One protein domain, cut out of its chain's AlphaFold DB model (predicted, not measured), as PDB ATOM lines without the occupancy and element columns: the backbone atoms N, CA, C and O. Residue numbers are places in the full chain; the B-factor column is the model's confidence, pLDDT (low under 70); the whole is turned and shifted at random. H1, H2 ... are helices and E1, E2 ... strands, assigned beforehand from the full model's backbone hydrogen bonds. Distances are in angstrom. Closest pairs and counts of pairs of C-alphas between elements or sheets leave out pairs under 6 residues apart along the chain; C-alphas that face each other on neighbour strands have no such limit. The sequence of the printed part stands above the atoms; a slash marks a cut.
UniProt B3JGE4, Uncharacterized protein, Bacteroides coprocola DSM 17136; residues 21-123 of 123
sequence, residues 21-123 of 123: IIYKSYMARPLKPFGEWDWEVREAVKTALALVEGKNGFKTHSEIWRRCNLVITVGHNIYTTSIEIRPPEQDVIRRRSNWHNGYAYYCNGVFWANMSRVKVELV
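What this domain is: This is residues 21 to 123 of the 123 residues of an uncharacterized protein of Bacteroides coprocola DSM 17136 (UniProt B3JGE4). A strongly twisted sheet of five strands has one long helix, H1, packed along one of its faces over E5, in two layers. The small hairpin E2 and E3 lies at one end of this sheet, with the short helix H2 farther out from the mean of the C-alphas; the long unnamed stretch of residues 26 to 38 lies at the other end. The 103 printed residues have two named helices and seven named strands, in the order E1 H1 E2 E3 E4 E5 H2 E6 E7. The larger sheet runs E1 E4 E5 E6 E7 and is mixed; the class is mixed, helices and strands, with under half of the residues in named elements. The whole is compact, with a radius of gyration of the C-alphas of 13.8 A, and elongated, spanning 40 by 25 by 23 A.

How they stand to each other: Begin at inner strand E5, residues 82 to 86, and its hairpin partner E4, residues 69 to 74; they are antiparallel, with N 71 and O 84 2.7 A apart, within hydrogen-bond range. Beside E4 find edge strand E1, residues 21 to 25, parallel to it, with N 22 and O 70 at 2.8 A. On the other side of E5 is E6, residues 104 to 107, antiparallel, with N 106 and O 83 at 2.8 A. E6 forms a hairpin with edge strand E7, residues 110 to 113, antiparallel, with N 105 and O 112 at 2.8 A. H1, residues 39 to 52, is on the sheet at a height of 8.7 A, along E5 at 11 degrees on the local plane; its closest C-alphas to E5 are those of Val 45 and Ile 83, 7.4 A apart. Now look at the antiparallel hairpin of E2, residues 57 to 59, and E3, residues 64 to 66, with N 65 and O 58 at 2.8 A. The closest C-alphas of E2 and E5 are those of Gly 57 and Ile 85, 7.2 A apart. E3 runs on into E4 across a break of 2 residues, at 83 degrees. Residues 58 to 59 of E2 also pair, antiparallel, with residues 121 to 122. H2, residues 89 to 94, is not on the larger sheet and is apart from H1. In H1 and H2 every O i to N i+4 pair is within hydrogen-bond range.

Where its parts are: Find C-alpha 21 at (30.824, -22.021, 46.240), where E1 begins; E1 is 13.5 A long. H1 starts at C-alpha 39, (44.382, -22.553, 60.471), and runs 20.2 A. E4 is 15.4 A long and E5 11.6 A. E7 ends at C-alpha 113, (37.053, -39.118, 42.724).

The domain as a whole: The C-alphas farthest apart are those of Gly 35 and Ser 97, at 42.1 A. The printed part has no cut; the link from E1 to H1, 13 residues, is long. Mean pLDDT of the printed part is 91.2, and residue 98 is under 70.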
ATOM      1  N   ILE A  21      30.290 -21.660  44.924       94.12
ATOM      2  CA  ILE A  21      30.824 -22.021  46.240       94.12
ATOM      3  C   ILE A  21      29.679 -22.008  47.258       94.12
ATOM      4  O   ILE A  21      28.892 -21.061  47.312       94.12
ATOM      5  N   ILE A  22      29.562 -23.075  48.044       93.56
ATOM      6  CA  ILE A  22      28.517 -23.266  49.050       93.56
ATOM      7  C   ILE A  22      29.187 -23.639  50.367       93.56
ATOM      8  O   ILE A  22      29.782 -24.708  50.476       93.56
ATOM      9  N   TYR A  23      29.036 -22.786  51.378       93.12
ATOM     10  CA  TYR A  23      29.473 -23.078  52.739       93.12
ATOM     11  C   TYR A  23      28.332 -23.702  53.540       93.12
ATOM     12  O   TYR A  23      27.195 -23.231  53.499       93.12
ATOM     13  N   LYS A  24      28.643 -24.767  54.273       93.12
ATOM     14  CA  LYS A  24      27.740 -25.452  55.198       93.12
ATOM     15  C   LYS A  24      28.455 -25.643  56.522       93.12
ATOM     16  O   LYS A  24      29.663 -25.850  56.543       93.12
ATOM     17  N   SER A  25      27.723 -25.612  57.622       89.50
ATOM     18  CA  SER A  25      28.260 -26.045  58.906       89.50
ATOM     19  C   SER A  25      28.083 -27.542  59.094       89.50
ATOM     20  O   SER A  25      27.060 -28.130  58.730       89.50
ATOM     21  N   TYR A  26      29.073 -28.161  59.724       86.06
ATOM     22  CA  TYR A  26      28.925 -29.500  60.263       86.06
ATOM     23  C   TYR A  26      27.894 -29.496  61.408       86.06
ATOM     24  O   TYR A  26      27.916 -28.621  62.277       86.06
ATOM     25  N   MET A  27      26.968 -30.462  61.401       85.62
ATOM     26  CA  MET A  27      25.902 -30.614  62.411       85.62
ATOM     27  C   MET A  27      25.018 -29.367  62.625       85.62
ATOM     28  O   MET A  27      24.564 -29.122  63.738       85.62
ATOM     29  N   ALA A  28      24.784 -28.568  61.576       79.75
ATOM     30  CA  ALA A  28      23.917 -27.380  61.618       79.75
ATOM     31  C   ALA A  28      24.304 -26.330  62.684       79.75
ATOM     32  O   ALA A  28      23.481 -25.514  63.099       79.75
ATOM     33  N   ARG A  29      25.570 -26.316  63.118       79.81
ATOM     34  CA  ARG A  29      26.094 -25.286  64.025       79.81
ATOM     35  C   ARG A  29      26.147 -23.918  63.323       79.81
ATOM     36  O   ARG A  29      26.182 -23.871  62.094       79.81
ATOM     37  N   PRO A  30      26.201 -22.793  64.049       84.44
ATOM     38  CA  PRO A  30      26.489 -21.506  63.427       84.44
ATOM     39  C   PRO A  30      27.841 -21.552  62.702       84.44
ATOM     40  O   PRO A  30      28.846 -21.974  63.276       84.44
ATOM     41  N   LEU A  31      27.865 -21.142  61.432       85.12
ATOM     42  CA  LEU A  31      29.116 -20.980  60.697       85.12
ATOM     43  C   LEU A  31      29.891 -19.815  61.303       85.12
ATOM     44  O   LEU A  31      29.425 -18.677  61.282       85.12
ATOM     45  N   LYS A  32      31.082 -20.106  61.823       84.25
ATOM     46  CA  LYS A  32      31.985 -19.064  62.305       84.25
ATOM     47  C   LYS A  32      32.500 -18.214  61.135       84.25
ATOM     48  O   LYS A  32      32.616 -18.737  60.022       84.25
ATOM     49  N   PRO A  33      32.868 -16.946  61.367       85.56
ATOM     50  CA  PRO A  33      33.629 -16.154  60.407       85.56
ATOM     51  C   PRO A  33      34.931 -16.853  59.998       85.56
ATOM     52  O   PRO A  33      35.562 -17.524  60.812       85.56
ATOM     53  N   PHE A  34      35.369 -16.651  58.751       82.62
ATOM     54  CA  PHE A  34      36.559 -17.310  58.196       82.62
ATOM     55  C   PHE A  34      37.815 -17.133  59.064       82.62
ATOM     56  O   PHE A  34      38.595 -18.066  59.200       82.62
ATOM     57  N   GLY A  35      38.004 -15.966  59.690       85.38
ATOM     58  CA  GLY A  35      39.159 -15.684  60.553       85.38
ATOM     59  C   GLY A  35      39.229 -16.523  61.834       85.38
ATOM     60  O   GLY A  35      40.317 -16.700  62.372       85.38
ATOM     61  N   GLU A  36      38.100 -17.072  62.286       87.69
ATOM     62  CA  GLU A  36      37.995 -17.905  63.492       87.69
ATOM     63  C   GLU A  36      38.118 -19.404  63.199       87.69
ATOM     64  O   GLU A  36      37.986 -20.237  64.100       87.69
ATOM     65  N   TRP A  37      38.302 -19.772  61.931       92.00
ATOM     66  CA  TRP A  37      38.490 -21.163  61.557       92.00
ATOM     67  C   TRP A  37      39.886 -21.621  61.948       92.00
ATOM     68  O   TRP A  37      40.857 -20.854  61.910       92.00
ATOM     69  N   ASP A  38      39.977 -22.910  62.257       93.56
ATOM     70  CA  ASP A  38      41.256 -23.577  62.411       93.56
ATOM     71  C   ASP A  38      42.172 -23.264  61.212       93.56
ATOM     72  O   ASP A  38      41.725 -23.128  60.066       93.56
ATOM     73  N   TRP A  39      43.455 -23.039  61.487       94.94
ATOM     74  CA  TRP A  39      44.382 -22.553  60.471       94.94
ATOM     75  C   TRP A  39      44.582 -23.576  59.341       94.94
ATOM     76  O   TRP A  39      44.648 -23.162  58.183       94.94
ATOM     77  N   GLU A  40      44.565 -24.881  59.637       95.06
ATOM     78  CA  GLU A  40      44.662 -25.938  58.622       95.06
ATOM     79  C   GLU A  40      43.430 -25.922  57.718       95.06
ATOM     80  O   GLU A  40      43.531 -26.045  56.495       95.06
ATOM     81  N   VAL A  41      42.251 -25.695  58.310       94.25
ATOM     82  CA  VAL A  41      40.993 -25.555  57.565       94.25
ATOM     83  C   VAL A  41      41.047 -24.352  56.625       94.25
ATOM     84  O   VAL A  41      40.667 -24.469  55.458       94.25
ATOM     85  N   ARG A  42      41.547 -23.200  57.094       94.94
ATOM     86  CA  ARG A  42      41.693 -21.998  56.257       94.94
ATOM     87  C   ARG A  42      42.611 -22.247  55.066       94.94
ATOM     88  O   ARG A  42      42.247 -21.889  53.947       94.94
ATOM     89  N   GLU A  43      43.769 -22.859  55.291       95.44
ATOM     90  CA  GLU A  43      44.749 -23.129  54.234       95.44
ATOM     91  C   GLU A  43      44.239 -24.169  53.227       95.44
ATOM     92  O   GLU A  43      44.358 -23.973  52.013       95.44
ATOM     93  N   ALA A  44      43.576 -25.228  53.706       95.88
ATOM     94  CA  ALA A  44      42.931 -26.216  52.846       95.88
ATOM     95  C   ALA A  44      41.853 -25.577  51.958       95.88
ATOM     96  O   ALA A  44      41.820 -25.820  50.751       95.88
ATOM     97  N   VAL A  45      41.008 -24.715  52.533       95.25
ATOM     98  CA  VAL A  45      39.955 -24.011  51.790       95.25
ATOM     99  C   VAL A  45      40.541 -23.033  50.778       95.25
ATOM    100  O   VAL A  45      40.114 -23.053  49.628       95.25
ATOM    101  N   LYS A  46      41.546 -22.226  51.143       96.06
ATOM    102  CA  LYS A  46      42.218 -21.321  50.190       96.06
ATOM    103  C   LYS A  46      42.806 -22.082  49.007       96.06
ATOM    104  O   LYS A  46      42.600 -21.688  47.862       96.06
ATOM    105  N   THR A  47      43.496 -23.187  49.280       96.81
ATOM    106  CA  THR A  47      44.115 -24.011  48.237       96.81
ATOM    107  C   THR A  47      43.055 -24.618  47.323       96.81
ATOM    108  O   THR A  47      43.164 -24.537  46.102       96.81
ATOM    109  N   ALA A  48      41.981 -25.170  47.895       96.50
ATOM    110  CA  ALA A  48      40.880 -25.717  47.116       96.50
ATOM    111  C   ALA A  48      40.186 -24.651  46.249       96.50
ATOM    112  O   ALA A  48      39.872 -24.932  45.094       96.50
ATOM    113  N   LEU A  49      39.985 -23.437  46.777       96.00
ATOM    114  CA  LEU A  49      39.420 -22.308  46.034       96.00
ATOM    115  C   LEU A  49      40.298 -21.915  44.842       96.00
ATOM    116  O   LEU A  49      39.773 -21.754  43.744       96.00
ATOM    117  N   ALA A  50      41.617 -21.837  45.037       95.88
ATOM    118  CA  ALA A  50      42.563 -21.542  43.962       95.88
ATOM    119  C   ALA A  50      42.543 -22.618  42.861       95.88
ATOM    120  O   ALA A  50      42.572 -22.303  41.676       95.88
ATOM    121  N   LEU A  51      42.431 -23.900  43.231       95.94
ATOM    122  CA  LEU A  51      42.372 -24.997  42.257       95.94
ATOM    123  C   LEU A  51      41.116 -24.956  41.376       95.94
ATOM    124  O   LEU A  51      41.181 -25.326  40.202       95.94
ATOM    125  N   VAL A  52      39.972 -24.552  41.936       95.00
ATOM    126  CA  VAL A  52      38.697 -24.506  41.200       95.00
ATOM    127  C   VAL A  52      38.446 -23.169  40.501       95.00
ATOM    128  O   VAL A  52      37.420 -23.017  39.833       95.00
ATOM    129  N   GLU A  53      39.348 -22.197  40.633       93.19
ATOM    130  CA  GLU A  53      39.207 -20.898  39.985       93.19
ATOM    131  C   GLU A  53      39.140 -21.057  38.457       93.19
ATOM    132  O   GLU A  53      39.939 -21.754  37.831       93.19
ATOM    133  N   GLY A  54      38.114 -20.461  37.840       90.75
ATOM    134  CA  GLY A  54      37.859 -20.604  36.403       90.75
ATOM    135  C   GLY A  54      37.366 -21.992  35.963       90.75
ATOM    136  O   GLY A  54      37.164 -22.210  34.769       90.75
ATOM    137  N   LYS A  55      37.146 -22.929  36.894       94.06
ATOM    138  CA  LYS A  55      36.663 -24.288  36.610       94.06
ATOM    139  C   LYS A  55      35.151 -24.392  36.802       94.06
ATOM    140  O   LYS A  55      34.552 -23.672  37.602       94.06
ATOM    141  N   ASN A  56      34.532 -25.315  36.075       92.69
ATOM    142  CA  ASN A  56      33.098 -25.604  36.066       92.69
ATOM    143  C   ASN A  56      32.756 -27.034  36.512       92.69
ATOM    144  O   ASN A  56      31.577 -27.338  36.711       92.69
ATOM    145  N   GLY A  57      33.744 -27.916  36.649       94.19
ATOM    146  CA  GLY A  57      33.512 -29.297  37.041       94.19
ATOM    147  C   GLY A  57      34.781 -30.130  37.139       94.19
ATOM    148  O   GLY A  57      35.879 -29.614  37.345       94.19
ATOM    149  N   PHE A  58      34.618 -31.441  37.014       95.06
ATOM    150  CA  PHE A  58      35.724 -32.386  37.046       95.06
ATOM    151  C   PHE A  58      35.494 -33.525  36.058       95.06
ATOM    152  O   PHE A  58      34.357 -33.860  35.719       95.06
ATOM    153  N   LYS A  59      36.584 -34.146  35.619       94.69
ATOM    154  CA  LYS A  59      36.543 -35.380  34.846       94.69
ATOM    155  C   LYS A  59      37.527 -36.409  35.384       94.69
ATOM    156  O   LYS A  59      38.574 -36.076  35.942       94.69
ATOM    157  N   THR A  60      37.170 -37.662  35.189       92.19
ATOM    158  CA  THR A  60      38.047 -38.825  35.279       92.19
ATOM    159  C   THR A  60      38.274 -39.360  33.862       92.19
ATOM    160  O   THR A  60      37.830 -38.760  32.883       92.19
ATOM    161  N   HIS A  61      38.959 -40.496  33.732       88.62
ATOM    162  CA  HIS A  61      39.114 -41.158  32.436       88.62
ATOM    163  C   HIS A  61      37.769 -41.598  31.824       88.62
ATOM    164  O   HIS A  61      37.612 -41.569  30.608       88.62
ATOM    165  N   SER A  62      36.794 -41.979  32.654       85.25
ATOM    166  CA  SER A  62      35.509 -42.533  32.212       85.25
ATOM    167  C   SER A  62      34.333 -41.561  32.321       85.25
ATOM    168  O   SER A  62      33.292 -41.793  31.709       85.25
ATOM    169  N   GLU A  63      34.456 -40.479  33.094       88.44
ATOM    170  CA  GLU A  63      33.323 -39.619  33.433       88.44
ATOM    171  C   GLU A  63      33.676 -38.140  33.367       88.44
ATOM    172  O   GLU A  63      34.765 -37.720  33.741       88.44
ATOM    173  N   ILE A  64      32.702 -37.327  32.960       91.62
ATOM    174  CA  ILE A  64      32.788 -35.870  33.011       91.62
ATOM    175  C   ILE A  64      31.547 -35.296  33.681       91.62
ATOM    176  O   ILE A  64      30.410 -35.613  33.309       91.62
ATOM    177  N   TRP A  65      31.788 -34.407  34.636       92.25
ATOM    178  CA  TRP A  65      30.787 -33.619  35.330       92.25
ATOM    179  C   TRP A  65      31.054 -32.140  35.091       92.25
ATOM    180  O   TRP A  65      32.187 -31.678  35.180       92.25
ATOM    181  N   ARG A  66      29.995 -31.398  34.769       91.44
ATOM    182  CA  ARG A  66      30.027 -29.952  34.527       91.44
ATOM    183  C   ARG A  66      28.948 -29.282  35.359       91.44
ATOM    184  O   ARG A  66      27.998 -29.941  35.782       91.44
ATOM    185  N   ARG A  67      29.052 -27.960  35.510       91.12
ATOM    186  CA  ARG A  67      28.132 -27.147  36.325       91.12
ATOM    187  C   ARG A  67      28.124 -27.604  37.788       91.12
ATOM    188  O   ARG A  67      27.086 -27.584  38.445       91.12
ATOM    189  N   CYS A  68      29.271 -28.068  38.273       93.94
ATOM    190  CA  CYS A  68      29.426 -28.512  39.645       93.94
ATOM    191  C   CYS A  68      29.443 -27.325  40.612       93.94
ATOM    192  O   CYS A  68      29.720 -26.184  40.240       93.94
ATOM    193  N   ASN A  69      29.183 -27.626  41.876       95.12
ATOM    194  CA  ASN A  69      29.344 -26.707  42.989       95.12
ATOM    195  C   ASN A  69      30.527 -27.167  43.839       95.12
ATOM    196  O   ASN A  69      30.689 -28.370  44.051       95.12
ATOM    197  N   LEU A  70      31.298 -26.222  44.373       96.44
ATOM    198  CA  LEU A  70      32.230 -26.498  45.459       96.44
ATOM    199  C   LEU A  70      31.462 -26.374  46.780       96.44
ATOM    200  O   LEU A  70      31.026 -25.288  47.153       96.44
ATOM    201  N   VAL A  71      31.271 -27.487  47.475       96.62
ATOM    202  CA  VAL A  71      30.596 -27.561  48.770       96.62
ATOM    203  C   VAL A  71      31.649 -27.724  49.857       96.62
ATOM    204  O   VAL A  71      32.378 -28.712  49.877       96.62
ATOM    205  N   ILE A  72      31.716 -26.755  50.764       96.12
ATOM    206  CA  ILE A  72      32.633 -26.740  51.903       96.12
ATOM    207  C   ILE A  72      31.793 -26.901  53.167       96.12
ATOM    208  O   ILE A  72      31.069 -25.984  53.557       96.12
ATOM    209  N   THR A  73      31.869 -28.071  53.795       95.81
ATOM    210  CA  THR A  73      31.240 -28.346  55.088       95.81
ATOM    211  C   THR A  73      32.273 -28.129  56.182       95.81
ATOM    212  O   THR A  73      33.168 -28.947  56.353       95.81
ATOM    213  N   VAL A  74      32.172 -27.017  56.903       93.38
ATOM    214  CA  VAL A  74      33.157 -26.578  57.896       93.38
ATOM    215  C   VAL A  74      32.887 -27.254  59.237       93.38
ATOM    216  O   VAL A  74      31.801 -27.102  59.808       93.38
ATOM    217  N   GLY A  75      33.879 -27.997  59.725       91.19
ATOM    218  CA  GLY A  75      33.890 -28.616  61.047       91.19
ATOM    219  C   GLY A  75      34.642 -27.784  62.085       91.19
ATOM    220  O   GLY A  75      34.882 -26.593  61.907       91.19
ATOM    221  N   HIS A  76      35.031 -28.418  63.190       88.12
ATOM    222  CA  HIS A  76      35.892 -27.782  64.194       88.12
ATOM    223  C   HIS A  76      37.364 -27.745  63.777       88.12
ATOM    224  O   HIS A  76      38.104 -26.888  64.242       88.12
ATOM    225  N   ASN A  77      37.783 -28.696  62.944       90.75
ATOM    226  CA  ASN A  77      39.159 -28.896  62.498       90.75
ATOM    227  C   ASN A  77      39.169 -29.575  61.119       90.75
ATOM    228  O   ASN A  77      38.107 -29.852  60.545       90.75
ATOM    229  N   ILE A  78      40.358 -29.872  60.592       91.06
ATOM    230  CA  ILE A  78      40.508 -30.487  59.268       91.06
ATOM    231  C   ILE A  78      39.859 -31.877  59.170       91.06
ATOM    232  O   ILE A  78      39.285 -32.210  58.139       91.06
ATOM    233  N   TYR A  79      39.834 -32.652  60.258       90.94
ATOM    234  CA  TYR A  79      39.235 -33.996  60.296       90.94
ATOM    235  C   TYR A  79      37.705 -33.999  60.231       90.94
ATOM    236  O   TYR A  79      37.094 -35.007  59.887       90.94
ATOM    237  N   THR A  80      37.076 -32.878  60.585       92.25
ATOM    238  CA  THR A  80      35.614 -32.706  60.566       92.25
ATOM    239  C   THR A  80      35.151 -31.773  59.449       92.25
ATOM    240  O   THR A  80      33.956 -31.507  59.326       92.25
ATOM    241  N   THR A  81      36.087 -31.282  58.635       93.94
ATOM    242  CA  THR A  81      35.813 -30.421  57.488       93.94
ATOM    243  C   THR A  81      35.837 -31.239  56.205       93.94
ATOM    244  O   THR A  81      36.789 -31.971  55.952       93.94
ATOM    245  N   SER A  82      34.817 -31.085  55.359       96.38
ATOM    246  CA  SER A  82      34.806 -31.663  54.015       96.38
ATOM    247  C   SER A  82      34.787 -30.575  52.947       96.38
ATOM    248  O   SER A  82      34.104 -29.561  53.076       96.38
ATOM    249  N   ILE A  83      35.563 -30.774  51.885       97.44
ATOM    250  CA  ILE A  83      35.624 -29.882  50.727       97.44
ATOM    251  C   ILE A  83      35.404 -30.755  49.497       97.44
ATOM    252  O   ILE A  83      36.205 -31.643  49.203       97.44
ATOM    253  N   GLU A  84      34.296 -30.538  48.800       97.75
ATOM    254  CA  GLU A  84      33.811 -31.470  47.788       97.75
ATOM    255  C   GLU A  84      33.284 -30.744  46.553       97.75
ATOM    256  O   GLU A  84      32.510 -29.796  46.655       97.75
ATOM    257  N   ILE A  85      33.634 -31.231  45.367       97.06
ATOM    258  CA  ILE A  85      33.018 -30.813  44.110       97.06
ATOM    259  C   ILE A  85      31.848 -31.749  43.835       97.06
ATOM    260  O   ILE A  85      32.035 -32.932  43.542       97.06
ATOM    261  N   ARG A  86      30.631 -31.211  43.912       95.38
ATOM    262  CA  ARG A  86      29.394 -31.968  43.709       95.38
ATOM    263  C   ARG A  86      28.668 -31.514  42.443       95.38
ATOM    264  O   ARG A  86      28.415 -30.314  42.295       95.38
ATOM    265  N   PRO A  87      28.289 -32.431  41.538       92.25
ATOM    266  CA  PRO A  87      27.345 -32.118  40.473       92.25
ATOM    267  C   PRO A  87      25.985 -31.688  41.053       92.25
ATOM    268  O   PRO A  87      25.665 -32.032  42.196       92.25
ATOM    269  N   PRO A  88      25.159 -30.954  40.290       87.69
ATOM    270  CA  PRO A  88      23.789 -30.659  40.690       87.69
ATOM    271  C   PRO A  88      23.008 -31.948  40.959       87.69
ATOM    272  O   PRO A  88      23.122 -32.912  40.206       87.69
ATOM    273  N   GLU A  89      22.167 -31.953  41.992       86.56
ATOM    274  CA  GLU A  89      21.405 -33.141  42.407       86.56
ATOM    275  C   GLU A  89      20.568 -33.737  41.264       86.56
ATOM    276  O   GLU A  89      20.554 -34.949  41.066       86.56
ATOM    277  N   GLN A  90      19.969 -32.885  40.427       84.94
ATOM    278  CA  GLN A  90      19.242 -33.310  39.227       84.94
ATOM    279  C   GLN A  90      20.127 -34.084  38.233       84.94
ATOM    280  O   GLN A  90      19.680 -35.072  37.653       84.94
ATOM    281  N   ASP A  91      21.386 -33.671  38.045       85.50
ATOM    282  CA  ASP A  91      22.327 -34.363  37.156       85.50
ATOM    283  C   ASP A  91      22.760 -35.714  37.745       85.50
ATOM    284  O   ASP A  91      22.878 -36.690  37.001       85.50
ATOM    285  N   VAL A  92      22.933 -35.785  39.071       84.06
ATOM    286  CA  VAL A  92      23.229 -37.034  39.794       84.06
ATOM    287  C   VAL A  92      22.068 -38.024  39.676       84.06
ATOM    288  O   VAL A  92      22.294 -39.189  39.354       84.06
ATOM    289  N   ILE A  93      20.825 -37.571  39.880       84.94
ATOM    290  CA  ILE A  93      19.618 -38.405  39.751       84.94
ATOM    291  C   ILE A  93      19.470 -38.909  38.314       84.94
ATOM    292  O   ILE A  93      19.300 -40.108  38.094       84.94
ATOM    293  N   ARG A  94      19.598 -38.018  37.325       83.69
ATOM    294  CA  ARG A  94      19.461 -38.361  35.902       83.69
ATOM    295  C   ARG A  94      20.469 -39.415  35.447       83.69
ATOM    296  O   ARG A  94      20.158 -40.221  34.580       83.69
ATOM    297  N   ARG A  95      21.682 -39.400  36.002       81.88
ATOM    298  CA  ARG A  95      22.750 -40.342  35.648       81.88
ATOM    299  C   ARG A  95      22.861 -41.517  36.618       81.88
ATOM    300  O   ARG A  95      23.828 -42.257  36.506       81.88
ATOM    301  N   ARG A  96      21.936 -41.689  37.574       75.81
ATOM    302  CA  ARG A  96      22.074 -42.623  38.712       75.81
ATOM    303  C   ARG A  96      22.402 -44.061  38.322       75.81
ATOM    304  O   ARG A  96      23.120 -44.724  39.057       75.81
ATOM    305  N   SER A  97      21.903 -44.529  37.182       73.38
ATOM    306  CA  SER A  97      22.201 -45.867  36.660       73.38
ATOM    307  C   SER A  97      23.604 -46.002  36.056       73.38
ATOM    308  O   SER A  97      24.097 -47.113  35.921       73.38
ATOM    309  N   ASN A  98      24.232 -44.885  35.674       69.44
ATOM    310  CA  ASN A  98      25.425 -44.843  34.826       69.44
ATOM    311  C   ASN A  98      26.606 -44.104  35.469       69.44
ATOM    312  O   ASN A  98      27.645 -43.993  34.823       69.44
ATOM    313  N   TRP A  99      26.459 -43.555  36.681       74.19
ATOM    314  CA  TRP A  99      27.563 -42.878  37.351       74.19
ATOM    315  C   TRP A  99      28.237 -43.763  38.396       74.19
ATOM    316  O   TRP A  99      27.592 -44.373  39.245       74.19
ATOM    317  N   HIS A 100      29.562 -43.786  38.336       82.62
ATOM    318  CA  HIS A 100      30.463 -44.452  39.259       82.62
ATOM    319  C   HIS A 100      31.040 -43.462  40.278       82.62
ATOM    320  O   HIS A 100      31.067 -43.759  41.471       82.62
ATOM    321  N   ASN A 101      31.423 -42.251  39.848       85.44
ATOM    322  CA  ASN A 101      31.862 -41.183  40.749       85.44
ATOM    323  C   ASN A 101      30.806 -40.074  40.852       85.44
ATOM    324  O   ASN A 101      30.497 -39.394  39.876       85.44
ATOM    325  N   GLY A 102      30.265 -39.878  42.053       85.06
ATOM    326  CA  GLY A 102      29.161 -38.949  42.324       85.06
ATOM    327  C   GLY A 102      29.620 -37.580  42.802       85.06
ATOM    328  O   GLY A 102      28.833 -36.639  42.820       85.06
ATOM    329  N   TYR A 103      30.884 -37.467  43.206       93.31
ATOM    330  CA  TYR A 103      31.541 -36.221  43.588       93.31
ATOM    331  C   TYR A 103      33.062 -36.414  43.604       93.31
ATOM    332  O   TYR A 103      33.562 -37.543  43.541       93.31
ATOM    333  N   ALA A 104      33.798 -35.312  43.718       96.75
ATOM    334  CA  ALA A 104      35.220 -35.334  44.031       96.75
ATOM    335  C   ALA A 104      35.463 -34.700  45.403       96.75
ATOM    336  O   ALA A 104      34.834 -33.697  45.725       96.75
ATOM    337  N   TYR A 105      36.359 -35.263  46.210       97.44
ATOM    338  CA  TYR A 105      36.726 -34.728  47.522       97.44
ATOM    339  C   TYR A 105      38.169 -34.222  47.511       97.44
ATOM    340  O   TYR A 105      39.039 -34.804  46.862       97.44
ATOM    341  N   TYR A 106      38.422 -33.122  48.208       97.75
ATOM    342  CA  TYR A 106      39.758 -32.560  48.365       97.75
ATOM    343  C   TYR A 106      40.519 -33.295  49.470       97.75
ATOM    344  O   TYR A 106      40.004 -33.484  50.571       97.75
ATOM    345  N   CYS A 107      41.752 -33.702  49.184       94.06
ATOM    346  CA  CYS A 107      42.660 -34.292  50.160       94.06
ATOM    347  C   CYS A 107      44.104 -34.123  49.676       94.06
ATOM    348  O   CYS A 107      44.394 -34.361  48.500       94.06
ATOM    349  N   ASN A 108      45.008 -33.732  50.579       92.75
ATOM    350  CA  ASN A 108      46.445 -33.595  50.310       92.75
ATOM    351  C   ASN A 108      46.764 -32.728  49.075       92.75
ATOM    352  O   ASN A 108      47.562 -33.113  48.224       92.75
ATOM    353  N   GLY A 109      46.113 -31.568  48.942       94.19
ATOM    354  CA  GLY A 109      46.417 -30.611  47.871       94.19
ATOM    355  C   GLY A 109      45.757 -30.892  46.520       94.19
ATOM    356  O   GLY A 109      45.954 -30.120  45.587       94.19
ATOM    357  N   VAL A 110      44.979 -31.971  46.374       96.88
ATOM    358  CA  VAL A 110      44.319 -32.318  45.103       96.88
ATOM    359  C   VAL A 110      42.903 -32.857  45.319       96.88
ATOM    360  O   VAL A 110      42.517 -33.222  46.428       96.88
ATOM    361  N   PHE A 111      42.120 -32.917  44.239       97.94
ATOM    362  CA  PHE A 111      40.797 -33.536  44.241       97.94
ATOM    363  C   PHE A 111      40.857 -34.989  43.758       97.94
ATOM    364  O   PHE A 111      41.495 -35.307  42.749       97.94
ATOM    365  N   TRP A 112      40.131 -35.851  44.463       97.56
ATOM    366  CA  TRP A 112      40.032 -37.284  44.215       97.56
ATOM    367  C   TRP A 112      38.587 -37.673  43.948       97.56
ATOM    368  O   TRP A 112      37.671 -37.191  44.614       97.56
ATOM    369  N   ALA A 113      38.369 -38.569  42.995       95.62
ATOM    370  CA  ALA A 113      37.053 -39.118  42.724       95.62
ATOM    371  C   ALA A 113      36.603 -40.013  43.893       95.62
ATOM    372  O   ALA A 113      37.383 -40.827  44.394       95.62
ATOM    373  N   ASN A 114      35.352 -39.874  44.338       94.12
ATOM    374  CA  ASN A 114      34.896 -40.493  45.585       94.12
ATOM    375  C   ASN A 114      34.934 -42.032  45.585       94.12
ATOM    376  O   ASN A 114      35.268 -42.623  46.610       94.12
ATOM    377  N   MET A 115      34.591 -42.670  44.462       91.38
ATOM    378  CA  MET A 115      34.490 -44.131  44.372       91.38
ATOM    379  C   MET A 115      35.786 -44.746  43.850       91.38
ATOM    380  O   MET A 115      36.393 -45.582  44.510       91.38
ATOM    381  N   SER A 116      36.241 -44.276  42.689       91.44
ATOM    382  CA  SER A 116      37.427 -44.812  42.012       91.44
ATOM    383  C   SER A 116      38.754 -44.397  42.652       91.44
ATOM    384  O   SER A 116      39.784 -44.966  42.307       91.44
ATOM    385  N   ARG A 117      38.755 -43.415  43.573       94.00
ATOM    386  CA  ARG A 117      39.954 -42.913  44.277       94.00
ATOM    387  C   ARG A 117      41.077 -42.446  43.341       94.00
ATOM    388  O   ARG A 117      42.232 -42.375  43.749       94.00
ATOM    389  N   VAL A 118      40.750 -42.093  42.099       95.19
ATOM    390  CA  VAL A 118      41.705 -41.517  41.144       95.19
ATOM    391  C   VAL A 118      41.708 -39.999  41.244       95.19
ATOM    392  O   VAL A 118      40.686 -39.379  41.549       95.19
ATOM    393  N   LYS A 119      42.859 -39.385  40.965       96.88
ATOM    394  CA  LYS A 119      42.966 -37.930  40.848       96.88
ATOM    395  C   LYS A 119      42.076 -37.450  39.698       96.88
ATOM    396  O   LYS A 119      42.113 -38.025  38.611       96.88
ATOM    397  N   VAL A 120      41.292 -36.401  39.935       96.56
ATOM    398  CA  VAL A 120      40.428 -35.813  38.900       96.56
ATOM    399  C   VAL A 120      41.137 -34.678  38.170       96.56
ATOM    400  O   VAL A 120      41.976 -33.976  38.740       96.56
ATOM    401  N   GLU A 121      40.763 -34.460  36.915       96.94
ATOM    402  CA  GLU A 121      41.125 -33.252  36.179       96.94
ATOM    403  C   GLU A 121      39.998 -32.224  36.317       96.94
ATOM    404  O   GLU A 121      38.834 -32.533  36.060       96.94
ATOM    405  N   LEU A 122      40.333 -31.002  36.730       95.88
ATOM    406  CA  LEU A 122      39.365 -29.915  36.871       95.88
ATOM    407  C   LEU A 122      39.135 -29.233  35.517       95.88
ATOM    408  O   LEU A 122      40.093 -28.764  34.889       95.88
ATOM    409  N   VAL A 123      37.870 -29.154  35.096       92.19
ATOM    410  CA  VAL A 123      37.426 -28.715  33.754       92.19
ATOM    411  C   VAL A 123      36.448 -27.561  33.795       92.19
ATOM    412  O   VAL A 123      35.923 -27.272  34.888       92.19
TER     413      VAL A 123